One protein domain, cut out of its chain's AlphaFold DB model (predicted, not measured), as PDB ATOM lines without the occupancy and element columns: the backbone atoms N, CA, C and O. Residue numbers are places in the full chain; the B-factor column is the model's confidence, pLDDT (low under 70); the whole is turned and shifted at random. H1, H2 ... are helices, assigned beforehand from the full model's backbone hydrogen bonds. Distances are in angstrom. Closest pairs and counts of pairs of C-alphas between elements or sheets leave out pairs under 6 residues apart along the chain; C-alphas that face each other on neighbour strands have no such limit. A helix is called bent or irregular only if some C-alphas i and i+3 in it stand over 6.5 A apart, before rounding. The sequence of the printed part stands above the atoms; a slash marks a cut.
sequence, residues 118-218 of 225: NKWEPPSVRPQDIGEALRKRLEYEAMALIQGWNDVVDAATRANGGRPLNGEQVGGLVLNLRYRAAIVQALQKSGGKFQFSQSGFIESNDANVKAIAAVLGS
ATOM      1  N   ASN A 118      96.320  16.572  12.983       93.31
ATOM      2  CA  ASN A 118      97.334  16.793  14.004       93.31
ATOM      3  C   ASN A 118      98.664  16.222  13.524       93.31
ATOM      4  O   ASN A 118      98.852  15.011  13.536       93.31
ATOM      5  N   LYS A 119      99.614  17.069  13.124       84.88
ATOM      6  CA  LYS A 119     100.940  16.573  12.746       84.88
ATOM      7  C   LYS A 119     101.693  16.091  13.982       84.88
ATOM      8  O   LYS A 119     101.803  16.822  14.963       84.88
ATOM      9  N   TRP A 120     102.234  14.880  13.908       83.75
ATOM     10  CA  TRP A 120     103.238  14.433  14.860       83.75
ATOM     11  C   TRP A 120     104.557  15.149  14.578       83.75
ATOM     12  O   TRP A 120     105.122  15.028  13.490       83.75
ATOM     13  N   GLU A 121     105.058  15.869  15.574       80.56
ATOM     14  CA  GLU A 121     106.390  16.456  15.547       80.56
ATOM     15  C   GLU A 121     107.241  15.716  16.579       80.56
ATOM     16  O   GLU A 121     107.012  15.869  17.785       80.56
ATOM     17  N   PRO A 122     108.190  14.863  16.147       72.50
ATOM     18  CA  PRO A 122     109.062  14.194  17.091       72.50
ATOM     19  C   PRO A 122     109.859  15.263  17.849       72.50
ATOM     20  O   PRO A 122     110.419  16.165  17.218       72.50
ATOM     21  N   PRO A 123     109.931  15.191  19.189       74.88
ATOM     22  CA  PRO A 123     110.783  16.104  19.938       74.88
ATOM     23  C   PRO A 123     112.232  15.944  19.462       74.88
ATOM     24  O   PRO A 123     112.612  14.866  19.017       74.88
ATOM     25  N   SER A 124     113.060  16.984  19.573       73.88
ATOM     26  CA  SER A 124     114.495  16.882  19.285       73.88
ATOM     27  C   SER A 124     115.129  15.812  20.184       73.88
ATOM     28  O   SER A 124     115.375  16.055  21.364       73.88
ATOM     29  N   VAL A 125     115.347  14.608  19.649       67.31
ATOM     30  CA  VAL A 125     115.736  13.445  20.454       67.31
ATOM     31  C   VAL A 125     117.250  13.430  20.638       67.31
ATOM     32  O   VAL A 125     117.997  13.138  19.705       67.31
ATOM     33  N   ARG A 126     117.723  13.698  21.859       75.81
ATOM     34  CA  ARG A 126     119.038  13.202  22.291       75.81
ATOM     35  C   ARG A 126     118.876  11.744  22.745       75.81
ATOM     36  O   ARG A 126     117.783  11.388  23.179       75.81
ATOM     37  N   PRO A 127     119.915  10.890  22.696       71.38
ATOM     38  CA  PRO A 127     119.788   9.469  23.044       71.38
ATOM     39  C   PRO A 127     119.124   9.187  24.405       71.38
ATOM     40  O   PRO A 127     118.376   8.225  24.543       71.38
ATOM     41  N   GLN A 128     119.337  10.054  25.397       75.94
ATOM     42  CA  GLN A 128     118.716   9.967  26.722       75.94
ATOM     43  C   GLN A 128     117.198  10.241  26.742       75.94
ATOM     44  O   GLN A 128     116.521   9.834  27.681       75.94
ATOM     45  N   ASP A 129     116.656  10.884  25.705       82.00
ATOM     46  CA  ASP A 129     115.267  11.350  25.631       82.00
ATOM     47  C   ASP A 129     114.369  10.383  24.812       82.00
ATOM     48  O   ASP A 129     113.170  10.620  24.648       82.00
ATOM     49  N   ILE A 130     114.916   9.255  24.321       82.88
ATOM     50  CA  ILE A 130     114.198   8.267  23.483       82.88
ATOM     51  C   ILE A 130     112.945   7.729  24.186       82.88
ATOM     52  O   ILE A 130     111.893   7.600  23.559       82.88
ATOM     53  N   GLY A 131     113.031   7.441  25.489       84.19
ATOM     54  CA  GLY A 131     111.889   6.943  26.259       84.19
ATOM     55  C   GLY A 131     110.732   7.945  26.320       84.19
ATOM     56  O   GLY A 131     109.568   7.562  26.209       84.19
ATOM     57  N   GLU A 132     111.038   9.241  26.428       85.62
ATOM     58  CA  GLU A 132     110.019  10.293  26.420       85.62
ATOM     59  C   GLU A 132     109.415  10.484  25.023       85.62
ATOM     60  O   GLU A 132     108.196  10.623  24.899       85.62
ATOM     61  N   ALA A 133     110.246  10.454  23.978       85.81
ATOM     62  CA  ALA A 133     109.786  10.538  22.594       85.81
ATOM     63  C   ALA A 133     108.834   9.381  22.247       85.81
ATOM     64  O   ALA A 133     107.761   9.614  21.688       85.81
ATOM     65  N   LEU A 134     109.180   8.153  22.654       87.62
ATOM     66  CA  LEU A 134     108.327   6.976  22.484       87.62
ATOM     67  C   LEU A 134     107.007   7.121  23.248       87.62
ATOM     68  O   LEU A 134     105.945   6.879  22.682       87.62
ATOM     69  N   ARG A 135     107.050   7.569  24.510       88.62
ATOM     70  CA  ARG A 135     105.834   7.813  25.301       88.62
ATOM     71  C   ARG A 135     104.901   8.803  24.603       88.62
ATOM     72  O   ARG A 135     103.721   8.509  24.448       88.62
ATOM     73  N   LYS A 136     105.421   9.951  24.156       90.25
ATOM     74  CA  LYS A 136     104.621  10.970  23.456       90.25
ATOM     75  C   LYS A 136     104.054  10.446  22.132       90.25
ATOM     76  O   LYS A 136     102.916  10.767  21.805       90.25
ATOM     77  N   ARG A 137     104.801   9.604  21.405       90.19
ATOM     78  CA  ARG A 137     104.291   8.936  20.196       90.19
ATOM     79  C   ARG A 137     103.117   8.013  20.523       90.19
ATOM     80  O   ARG A 137     102.108   8.061  19.831       90.19
ATOM     81  N   LEU A 138     103.216   7.215  21.585       92.56
ATOM     82  CA  LEU A 138     102.127   6.328  22.009       92.56
ATOM     83  C   LEU A 138     100.893   7.105  22.492       92.56
ATOM     84  O   LEU A 138      99.773   6.668  22.258       92.56
ATOM     85  N   GLU A 139     101.075   8.260  23.134       93.75
ATOM     86  CA  GLU A 139      99.966   9.151  23.508       93.75
ATOM     87  C   GLU A 139      99.287   9.773  22.279       93.75
ATOM     88  O   GLU A 139      98.062   9.869  22.239       93.75
ATOM     89  N   TYR A 140     100.061  10.138  21.255       93.44
ATOM     90  CA  TYR A 140      99.534  10.606  19.974       93.44
ATOM     91  C   TYR A 140      98.700   9.524  19.262       93.44
ATOM     92  O   TYR A 140      97.569   9.790  18.862       93.44
ATOM     93  N   GLU A 141      99.198   8.287  19.197       93.44
ATOM     94  CA  GLU A 141      98.444   7.153  18.636       93.44
ATOM     95  C   GLU A 141      97.210   6.791  19.476       93.44
ATOM     96  O   GLU A 141      96.166   6.424  18.939       93.44
ATOM     97  N   ALA A 142      97.284   6.937  20.804       94.94
ATOM     98  CA  ALA A 142      96.134   6.741  21.680       94.94
ATOM     99  C   ALA A 142      95.013   7.745  21.376       94.94
ATOM    100  O   ALA A 142      93.842   7.373  21.373       94.94
ATOM    101  N   MET A 143      95.360   8.999  21.083       96.31
ATOM    102  CA  MET A 143      94.388  10.016  20.680       96.31
ATOM    103  C   MET A 143      93.746   9.700  19.324       96.31
ATOM    104  O   MET A 143      92.533   9.858  19.184       96.31
ATOM    105  N   ALA A 144      94.528   9.210  18.360       96.00
ATOM    106  CA  ALA A 144      94.014   8.755  17.069       96.00
ATOM    107  C   ALA A 144      93.042   7.572  17.225       96.00
ATOM    108  O   ALA A 144      91.953   7.577  16.646       96.00
ATOM    109  N   LEU A 145      93.376   6.620  18.103       96.06
ATOM    110  CA  LEU A 145      92.512   5.489  18.434       96.06
ATOM    111  C   LEU A 145      91.202   5.939  19.090       96.06
ATOM    112  O   LEU A 145      90.134   5.430  18.748       96.06
ATOM    113  N   ILE A 146      91.273   6.895  20.024       97.00
ATOM    114  CA  ILE A 146      90.089   7.478  20.671       97.00
ATOM    115  C   ILE A 146      89.204   8.179  19.635       97.00
ATOM    116  O   ILE A 146      87.988   7.994  19.671       97.00
ATOM    117  N   GLN A 147      89.790   8.938  18.703       97.38
ATOM    118  CA  GLN A 147      89.047   9.564  17.604       97.38
ATOM    119  C   GLN A 147      88.306   8.506  16.776       97.38
ATOM    120  O   GLN A 147      87.083   8.573  16.670       97.38
ATOM    121  N   GLY A 148      89.018   7.489  16.271       97.25
ATOM    122  CA  GLY A 148      88.412   6.419  15.476       97.25
ATOM    123  C   GLY A 148      87.311   5.661  16.226       97.25
ATOM    124  O   GLY A 148      86.269   5.347  15.651       97.25
ATOM    125  N   TRP A 149      87.492   5.402  17.526       97.44
ATOM    126  CA  TRP A 149      86.449   4.808  18.368       97.44
ATOM    127  C   TRP A 149      85.218   5.708  18.486       97.44
ATOM    128  O   TRP A 149      84.094   5.243  18.305       97.44
ATOM    129  N   ASN A 150      85.415   6.994  18.764       98.00
ATOM    130  CA  ASN A 150      84.316   7.937  18.941       98.00
ATOM    131  C   ASN A 150      83.503   8.120  17.651       98.00
ATOM    132  O   ASN A 150      82.279   8.207  17.725       98.00
ATOM    133  N   ASP A 151      84.143   8.076  16.481       98.44
ATOM    134  CA  ASP A 151      83.444   8.093  15.190       98.44
ATOM    135  C   ASP A 151      82.595   6.819  14.977       98.44
ATOM    136  O   ASP A 151      81.487   6.877  14.436       98.44
ATOM    137  N   VAL A 152      83.049   5.656  15.469       97.44
ATOM    138  CA  VAL A 152      82.238   4.422  15.482       97.44
ATOM    139  C   VAL A 152      81.043   4.539  16.423       97.44
ATOM    140  O   VAL A 152      79.940   4.137  16.050       97.44
ATOM    141  N   VAL A 153      81.235   5.082  17.627       97.25
ATOM    142  CA  VAL A 153      80.144   5.273  18.597       97.25
ATOM    143  C   VAL A 153      79.102   6.255  18.059       97.25
ATOM    144  O   VAL A 153      77.903   6.019  18.212       97.25
ATOM    145  N   ASP A 154      79.531   7.317  17.379       97.75
ATOM    146  CA  ASP A 154      78.654   8.267  16.689       97.75
ATOM    147  C   ASP A 154      77.832   7.579  15.581       97.75
ATOM    148  O   ASP A 154      76.598   7.670  15.565       97.75
ATOM    149  N   ALA A 155      78.481   6.781  14.723       96.81
ATOM    150  CA  ALA A 155      77.789   5.984  13.708       96.81
ATOM    151  C   ALA A 155      76.775   4.997  14.315       96.81
ATOM    152  O   ALA A 155      75.639   4.884  13.842       96.81
ATOM    153  N   ALA A 156      77.162   4.308  15.387       95.56
ATOM    154  CA  ALA A 156      76.309   3.360  16.092       95.56
ATOM    155  C   ALA A 156      75.123   4.046  16.788       95.56
ATOM    156  O   ALA A 156      73.993   3.567  16.706       95.56
ATOM    157  N   THR A 157      75.342   5.208  17.405       95.62
ATOM    158  CA  THR A 157      74.283   6.035  18.008       95.62
ATOM    159  C   THR A 157      73.251   6.428  16.956       95.62
ATOM    160  O   THR A 157      72.043   6.336  17.188       95.62
ATOM    161  N   ARG A 158      73.704   6.806  15.755       94.00
ATOM    162  CA  ARG A 158      72.807   7.102  14.636       94.00
ATOM    163  C   ARG A 158      72.031   5.869  14.175       94.00
ATOM    164  O   ARG A 158      70.825   5.979  13.950       94.00
ATOM    165  N   ALA A 159      72.686   4.712  14.078       92.38
ATOM    166  CA  ALA A 159      72.022   3.441  13.777       92.38
ATOM    167  C   ALA A 159      70.971   3.066  14.842       92.38
ATOM    168  O   ALA A 159      69.925   2.520  14.504       92.38
ATOM    169  N   ASN A 160      71.177   3.472  16.100       93.00
ATOM    170  CA  ASN A 160      70.224   3.317  17.206       93.00
ATOM    171  C   ASN A 160      69.038   4.312  17.173       93.00
ATOM    172  O   ASN A 160      68.378   4.564  18.190       93.00
ATOM    173  N   GLY A 161      68.783   4.947  16.025       91.69
ATOM    174  CA  GLY A 161      67.776   5.999  15.884       91.69
ATOM    175  C   GLY A 161      68.165   7.313  16.568       91.69
ATOM    176  O   GLY A 161      67.287   8.072  16.971       91.69
ATOM    177  N   GLY A 162      69.466   7.569  16.747       90.94
ATOM    178  CA  GLY A 162      69.989   8.762  17.421       90.94
ATOM    179  C   GLY A 162      69.925   8.705  18.950       90.94
ATOM    180  O   GLY A 162      70.142   9.721  19.607       90.94
ATOM    181  N   ARG A 163      69.606   7.542  19.530       91.19
ATOM    182  CA  ARG A 163      69.519   7.355  20.983       91.19
ATOM    183  C   ARG A 163      70.869   6.921  21.560       91.19
ATOM    184  O   ARG A 163      71.546   6.118  20.911       91.19
ATOM    185  N   PRO A 164      71.227   7.367  22.781       90.75
ATOM    186  CA  PRO A 164      72.425   6.894  23.465       90.75
ATOM    187  C   PRO A 164      72.486   5.367  23.505       90.75
ATOM    188  O   PRO A 164      71.465   4.706  23.715       90.75
ATOM    189  N   LEU A 165      73.680   4.821  23.293       91.38
ATOM    190  CA  LEU A 165      73.915   3.387  23.401       91.38
ATOM    191  C   LEU A 165      73.844   2.956  24.865       91.38
ATOM    192  O   LEU A 165      74.331   3.660  25.749       91.38
ATOM    193  N   ASN A 166      73.259   1.789  25.122       90.75
ATOM    194  CA  ASN A 166      73.323   1.174  26.444       90.75
ATOM    195  C   ASN A 166      74.644   0.390  26.627       90.75
ATOM    196  O   ASN A 166      75.395   0.170  25.676       90.75
ATOM    197  N   GLY A 167      74.926  -0.061  27.853       88.44
ATOM    198  CA  GLY A 167      76.170  -0.779  28.160       88.44
ATOM    199  C   GLY A 167      76.363  -2.086  27.378       88.44
ATOM    200  O   GLY A 167      77.494  -2.419  27.033       88.44
ATOM    201  N   GLU A 168      75.281  -2.796  27.052       88.06
ATOM    202  CA  GLU A 168      75.322  -4.029  26.254       88.06
ATOM    203  C   GLU A 168      75.724  -3.735  24.804       88.06
ATOM    204  O   GLU A 168      76.634  -4.369  24.275       88.06
ATOM    205  N   GLN A 169      75.143  -2.696  24.201       90.81
ATOM    206  CA  GLN A 169      75.486  -2.234  22.855       90.81
ATOM    207  C   GLN A 169      76.938  -1.748  22.776       90.81
ATOM    208  O   GLN A 169      77.655  -2.093  21.838       90.81
ATOM    209  N   VAL A 170      77.406  -0.997  23.781       92.00
ATOM    210  CA  VAL A 170      78.817  -0.574  23.861       92.00
ATOM    211  C   VAL A 170      79.740  -1.789  23.989       92.00
ATOM    212  O   VAL A 170      80.746  -1.871  23.284       92.00
ATOM    213  N   GLY A 171      79.383  -2.767  24.828       89.50
ATOM    214  CA  GLY A 171      80.110  -4.032  24.940       89.50
ATOM    215  C   GLY A 171      80.184  -4.787  23.609       89.50
ATOM    216  O   GLY A 171      81.270  -5.202  23.200       89.50
ATOM    217  N   GLY A 172      79.060  -4.894  22.894       88.81
ATOM    218  CA  GLY A 172      78.975  -5.520  21.572       88.81
ATOM    219  C   GLY A 172      79.852  -4.832  20.523       88.81
ATOM    220  O   GLY A 172      80.563  -5.514  19.776       88.81
ATOM    221  N   LEU A 173      79.884  -3.494  20.517       92.00
ATOM    222  CA  LEU A 173      80.782  -2.716  19.658       92.00
ATOM    223  C   LEU A 173      82.251  -3.011  19.957       92.00
ATOM    224  O   LEU A 173      83.012  -3.291  19.031       92.00
ATOM    225  N   VAL A 174      82.654  -2.989  21.234       91.69
ATOM    226  CA  VAL A 174      84.041  -3.289  21.627       91.69
ATOM    227  C   VAL A 174      84.427  -4.699  21.187       91.69
ATOM    228  O   VAL A 174      85.500  -4.890  20.622       91.69
ATOM    229  N   LEU A 175      83.570  -5.697  21.405       88.38
ATOM    230  CA  LEU A 175      83.893  -7.088  21.075       88.38
ATOM    231  C   LEU A 175      83.998  -7.336  19.564       88.38
ATOM    232  O   LEU A 175      84.831  -8.140  19.144       88.38
ATOM    233  N   ASN A 176      83.213  -6.626  18.753       89.75
ATOM    234  CA  ASN A 176      83.205  -6.792  17.298       89.75
ATOM    235  C   ASN A 176      84.141  -5.835  16.544       89.75
ATOM    236  O   ASN A 176      84.321  -5.978  15.331       89.75
ATOM    237  N   LEU A 177      84.774  -4.882  17.232       91.69
ATOM    238  CA  LEU A 177      85.722  -3.964  16.608       91.69
ATOM    239  C   LEU A 177      87.013  -4.711  16.236       91.69
ATOM    240  O   LEU A 177      87.613  -5.421  17.057       91.69
ATOM    241  N   ARG A 178      87.494  -4.500  15.003       90.69
ATOM    242  CA  ARG A 178      88.780  -5.042  14.527       90.69
ATOM    243  C   ARG A 178      89.936  -4.607  15.428       90.69
ATOM    244  O   ARG A 178      90.754  -5.427  15.829       90.69
ATOM    245  N   TYR A 179      89.940  -3.335  15.807       90.12
ATOM    246  CA  TYR A 179      90.996  -2.675  16.576       90.12
ATOM    247  C   TYR A 179      90.763  -2.689  18.099       90.12
ATOM    248  O   TYR A 179      91.340  -1.893  18.836       90.12
ATOM    249  N   ARG A 180      89.928  -3.607  18.610       91.06
ATOM    250  CA  ARG A 180      89.516  -3.625  20.029       91.06
ATOM    251  C   ARG A 180      90.632  -3.866  21.035       91.06
ATOM    252  O   ARG A 180      90.447  -3.564  22.210       91.06
ATOM    253  N   ALA A 181      91.748  -4.467  20.617       91.12
ATOM    254  CA  ALA A 181      92.751  -5.011  21.532       91.12
ATOM    255  C   ALA A 181      93.262  -3.962  22.533       91.12
ATOM    256  O   ALA A 181      93.371  -4.260  23.722       91.12
ATOM    257  N   ALA A 182      93.498  -2.730  22.079       92.25
ATOM    258  CA  ALA A 182      93.920  -1.640  22.954       92.25
ATOM    259  C   ALA A 182      92.826  -1.241  23.955       92.25
ATOM    260  O   ALA A 182      93.108  -1.115  25.141       92.25
ATOM    261  N   ILE A 183      91.572  -1.117  23.510       93.62
ATOM    262  CA  ILE A 183      90.436  -0.764  24.375       93.62
ATOM    263  C   ILE A 183      90.219  -1.845  25.442       93.62
ATOM    264  O   ILE A 183      90.138  -1.541  26.631       93.62
ATOM    265  N   VAL A 184      90.192  -3.120  25.039       92.81
ATOM    266  CA  VAL A 184      90.011  -4.260  25.954       92.81
ATOM    267  C   VAL A 184      91.142  -4.325  26.979       92.81
ATOM    268  O   VAL A 184      90.881  -4.465  28.174       92.81
ATOM    269  N   GLN A 185      92.398  -4.183  26.548       93.44
ATOM    270  CA  GLN A 185      93.521  -4.206  27.484       93.44
ATOM    271  C   GLN A 185      93.549  -2.977  28.400       93.44
ATOM    272  O   GLN A 185      93.892  -3.122  29.572       93.44
ATOM    273  N   ALA A 186      93.169  -1.792  27.913       93.25
ATOM    274  CA  ALA A 186      93.064  -0.592  28.739       93.25
ATOM    275  C   ALA A 186      91.979  -0.749  29.820       93.25
ATOM    276  O   ALA A 186      92.230  -0.441  30.987       93.25
ATOM    277  N   LEU A 187      90.814  -1.316  29.476       92.25
ATOM    278  CA  LEU A 187      89.764  -1.662  30.446       92.25
ATOM    279  C   LEU A 187      90.288  -2.617  31.527       92.25
ATOM    280  O   LEU A 187      90.091  -2.372  32.715       92.25
ATOM    281  N   GLN A 188      91.002  -3.672  31.127       91.38
ATOM    282  CA  GLN A 188      91.514  -4.690  32.050       91.38
ATOM    283  C   GLN A 188      92.649  -4.180  32.952       91.38
ATOM    284  O   GLN A 188      92.701  -4.521  34.132       91.38
ATOM    285  N   LYS A 189      93.577  -3.380  32.410       91.00
ATOM    286  CA  LYS A 189      94.834  -3.014  33.090       91.00
ATOM    287  C   LYS A 189      94.786  -1.670  33.818       91.00
ATOM    288  O   LYS A 189      95.648  -1.409  34.651       91.00
ATOM    289  N   SER A 190      93.809  -0.809  33.532       88.88
ATOM    290  CA  SER A 190      93.759   0.543  34.113       88.88
ATOM    291  C   SER A 190      93.289   0.597  35.573       88.88
ATOM    292  O   SER A 190      93.357   1.665  36.185       88.88
ATOM    293  N   GLY A 191      92.791  -0.511  36.137       84.38
ATOM    294  CA  GLY A 191      92.234  -0.540  37.495       84.38
ATOM    295  C   GLY A 191      91.022   0.384  37.666       84.38
ATOM    296  O   GLY A 191      90.881   1.016  38.709       84.38
ATOM    297  N   GLY A 192      90.195   0.527  36.623       82.94
ATOM    298  CA  GLY A 192      89.004   1.386  36.621       82.94
ATOM    299  C   GLY A 192      89.252   2.853  36.252       82.94
ATOM    300  O   GLY A 192      88.309   3.641  36.263       82.94
ATOM    301  N   LYS A 193      90.494   3.236  35.918       84.00
ATOM    302  CA  LYS A 193      90.820   4.605  35.470       84.00
ATOM    303  C   LYS A 193      90.393   4.885  34.030       84.00
ATOM    304  O   LYS A 193      90.106   6.032  33.716       84.00
ATOM    305  N   PHE A 194      90.386   3.865  33.172       91.06
ATOM    306  CA  PHE A 194      89.878   3.978  31.810       91.06
ATOM    307  C   PHE A 194      88.367   3.767  31.813       91.06
ATOM    308  O   PHE A 194      87.899   2.731  32.291       91.06
ATOM    309  N   GLN A 195      87.614   4.741  31.303       88.06
ATOM    310  CA  GLN A 195      86.152   4.715  31.347       88.06
ATOM    311  C   GLN A 195      85.535   5.233  30.051       88.06
ATOM    312  O   GLN A 195      86.015   6.196  29.449       88.06
ATOM    313  N   PHE A 196      84.424   4.605  29.672       91.12
ATOM    314  CA  PHE A 196      83.495   5.160  28.701       91.12
ATOM    315  C   PHE A 196      82.586   6.186  29.382       91.12
ATOM    316  O   PHE A 196      82.215   6.027  30.546       91.12
ATOM    317  N   SER A 197      82.167   7.201  28.634       88.31
ATOM    318  CA  SER A 197      81.009   8.009  28.998       88.31
ATOM    319  C   SER A 197      79.732   7.158  28.956       88.31
ATOM    320  O   SER A 197      79.714   6.046  28.422       88.31
ATOM    321  N   GLN A 198      78.621   7.698  29.468       78.81
ATOM    322  CA  GLN A 198      77.328   7.001  29.465       78.81
ATOM    323  C   GLN A 198      76.839   6.591  28.065       78.81
ATOM    324  O   GLN A 198      76.040   5.669  27.960       78.81
ATOM    325  N   SER A 199      77.309   7.250  27.005       83.31
ATOM    326  CA  SER A 199      76.956   6.953  25.612       83.31
ATOM    327  C   SER A 199      77.968   6.053  24.893       83.31
ATOM    328  O   SER A 199      77.798   5.790  23.705       83.31
ATOM    329  N   GLY A 200      79.016   5.586  25.581       91.44
ATOM    330  CA  GLY A 200      80.053   4.723  25.010       91.44
ATOM    331  C   GLY A 200      81.264   5.456  24.435       91.44
ATOM    332  O   GLY A 200      82.225   4.803  24.036       91.44
ATOM    333  N   PHE A 201      81.267   6.790  24.409       96.12
ATOM    334  CA  PHE A 201      82.423   7.568  23.953       96.12
ATOM    335  C   PHE A 201      83.586   7.447  24.941       96.12
ATOM    336  O   PHE A 201      83.379   7.265  26.138       96.12
ATOM    337  N   ILE A 202      84.813   7.604  24.455       96.25
ATOM    338  CA  ILE A 202      85.991   7.775  25.306       96.25
ATOM    339  C   ILE A 202      86.355   9.257  25.294       96.25
ATOM    340  O   ILE A 202      86.638   9.833  24.244       96.25
ATOM    341  N   GLU A 203      86.371   9.882  26.466       93.94
ATOM    342  CA  GLU A 203      86.901  11.236  26.596       93.94
ATOM    343  C   GLU A 203      88.420  11.236  26.400       93.94
ATOM    344  O   GLU A 203      89.128  10.442  27.022       93.94
ATOM    345  N   SER A 204      88.931  12.181  25.611       92.00
ATOM    346  CA  SER A 204      90.367  12.395  25.377       92.00
ATOM    347  C   SER A 204      91.076  13.078  26.556       92.00
ATOM    348  O   SER A 204      91.835  14.029  26.374       92.00
ATOM    349  N   ASN A 205      90.797  12.638  27.782       93.38
ATOM    350  CA  ASN A 205      91.447  13.133  28.990       93.38
ATOM    351  C   ASN A 205      92.744  12.356  29.288       93.38
ATOM    352  O   ASN A 205      92.966  11.245  28.801       93.38
ATOM    353  N   ASP A 206      93.593  12.938  30.136       92.94
ATOM    354  CA  ASP A 206      94.907  12.396  30.495       92.94
ATOM    355  C   ASP A 206      94.869  10.937  30.976       92.94
ATOM    356  O   ASP A 206      95.775  10.160  30.676       92.94
ATOM    357  N   ALA A 207      93.840  10.559  31.737       93.56
ATOM    358  CA  ALA A 207      93.719   9.215  32.292       93.56
ATOM    359  C   ALA A 207      93.456   8.179  31.191       93.56
ATOM    360  O   ALA A 207      94.143   7.155  31.135       93.56
ATOM    361  N   ASN A 208      92.510   8.468  30.295       95.06
ATOM    362  CA  ASN A 208      92.149   7.578  29.196       95.06
ATOM    363  C   ASN A 208      93.280   7.444  28.171       95.06
ATOM    364  O   ASN A 208      93.624   6.328  27.773       95.06
ATOM    365  N   VAL A 209      93.906   8.567  27.804       95.06
ATOM    366  CA  VAL A 209      95.031   8.592  26.857       95.06
ATOM    367  C   VAL A 209      96.200   7.770  27.393       95.06
ATOM    368  O   VAL A 209      96.701   6.891  26.694       95.06
ATOM    369  N   LYS A 210      96.596   7.977  28.658       93.69
ATOM    370  CA  LYS A 210      97.693   7.215  29.279       93.69
ATOM    371  C   LYS A 210      97.367   5.727  29.406       93.69
ATOM    372  O   LYS A 210      98.262   4.903  29.230       93.69
ATOM    373  N   ALA A 211      96.113   5.369  29.685       94.50
ATOM    374  CA  ALA A 211      95.700   3.970  29.779       94.50
ATOM    375  C   ALA A 211      95.811   3.233  28.433       94.50
ATOM    376  O   ALA A 211      96.317   2.111  28.398       94.50
ATOM    377  N   ILE A 212      95.397   3.868  27.329       94.56
ATOM    378  CA  ILE A 212      95.561   3.306  25.980       94.56
ATOM    379  C   ILE A 212      97.043   3.290  25.581       94.56
ATOM    380  O   ILE A 212      97.555   2.255  25.155       94.56
ATOM    381  N   ALA A 213      97.768   4.395  25.776       93.38
ATOM    382  CA  ALA A 213      99.186   4.494  25.427       93.38
ATOM    383  C   ALA A 213     100.036   3.411  26.117       93.38
ATOM    384  O   ALA A 213     100.921   2.822  25.495       93.38
ATOM    385  N   ALA A 214      99.726   3.090  27.379       92.19
ATOM    386  CA  ALA A 214     100.420   2.057  28.146       92.19
ATOM    387  C   ALA A 214     100.286   0.645  27.550       92.19
ATOM    388  O   ALA A 214     101.156  -0.193  27.785       92.19
ATOM    389  N   VAL A 215      99.215   0.358  26.800       92.25
ATOM    390  CA  VAL A 215      99.001  -0.967  26.194       92.25
ATOM    391  C   VAL A 215      99.453  -1.029  24.738       92.25
ATOM    392  O   VAL A 215      99.914  -2.090  24.311       92.25
ATOM    393  N   LEU A 216      99.408   0.091  24.005       89.88
ATOM    394  CA  LEU A 216      99.806   0.167  22.592       89.88
ATOM    395  C   LEU A 216     101.238  -0.325  22.348       89.88
ATOM    396  O   LEU A 216     101.465  -1.067  21.400       89.88
ATOM    397  N   GLY A 217     102.182  -0.010  23.242       79.75
ATOM    398  CA  GLY A 217     103.580  -0.445  23.107       79.75
ATOM    399  C   GLY A 217     103.799  -1.967  23.170       79.75
ATOM    400  O   GLY A 217     104.892  -2.433  22.862       79.75
ATOM    401  N   SER A 218     102.784  -2.740  23.571       79.81
ATOM    402  CA  SER A 218     102.836  -4.209  23.673       79.81
ATOM    403  C   SER A 218     101.990  -4.936  22.624       79.81
ATOM    404  O   SER A 218     101.967  -6.167  22.599       79.81
TER     405      SER A 218
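Overview. This is residues 118 to 218 of the 225 residues of an uncharacterized protein of Rugamonas sp. FT107W (UniProt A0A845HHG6). One long helix, H1, makes the long axis, with three short helices along one side: H4 crosses it, H3 packs on H4, and H2 lies beyond H3 toward H1's last residues. The printed part has 101 residues with four named helices, H1 to H4 in order, and no named strand: all helix. It is only just compact, close to loose, with a radius of gyration of the C-alphas of 15.0 A and spans of 52 by 29 by 22 A.

Along the chain. Find C-alpha 127 at (119.788, 9.469, 23.044); from there H1 runs 49.0 A to residue 159, irregular, with C-alphas 128 and 131 7.5 A apart. Then come H2, residues 167 to 176, H3, residues 180 to 189, and H4, residues 206 to 216, ending at C-alpha (99.806, 0.167, 22.592).

Arrangement. H4 touches H1 at residues 135 to 146 alone, about perpendicular at 76 degrees; their closest C-alphas, Leu 138 and Ala 213, are 4.9 A apart. H3 touches H4, closest at the C-alphas of Ala 186 and Ala 211, 5.4 A. H2 and H4 are apart. Every O i to N i+4 pair is within hydrogen-bond range in H2 and H3, 27 of 29 in H1 and 6 of 7 in H4.

Size, cuts and confidence. The printed part has no cut; look to residues 190 to 205 for the long link, and to residue 125 for pLDDT under 70.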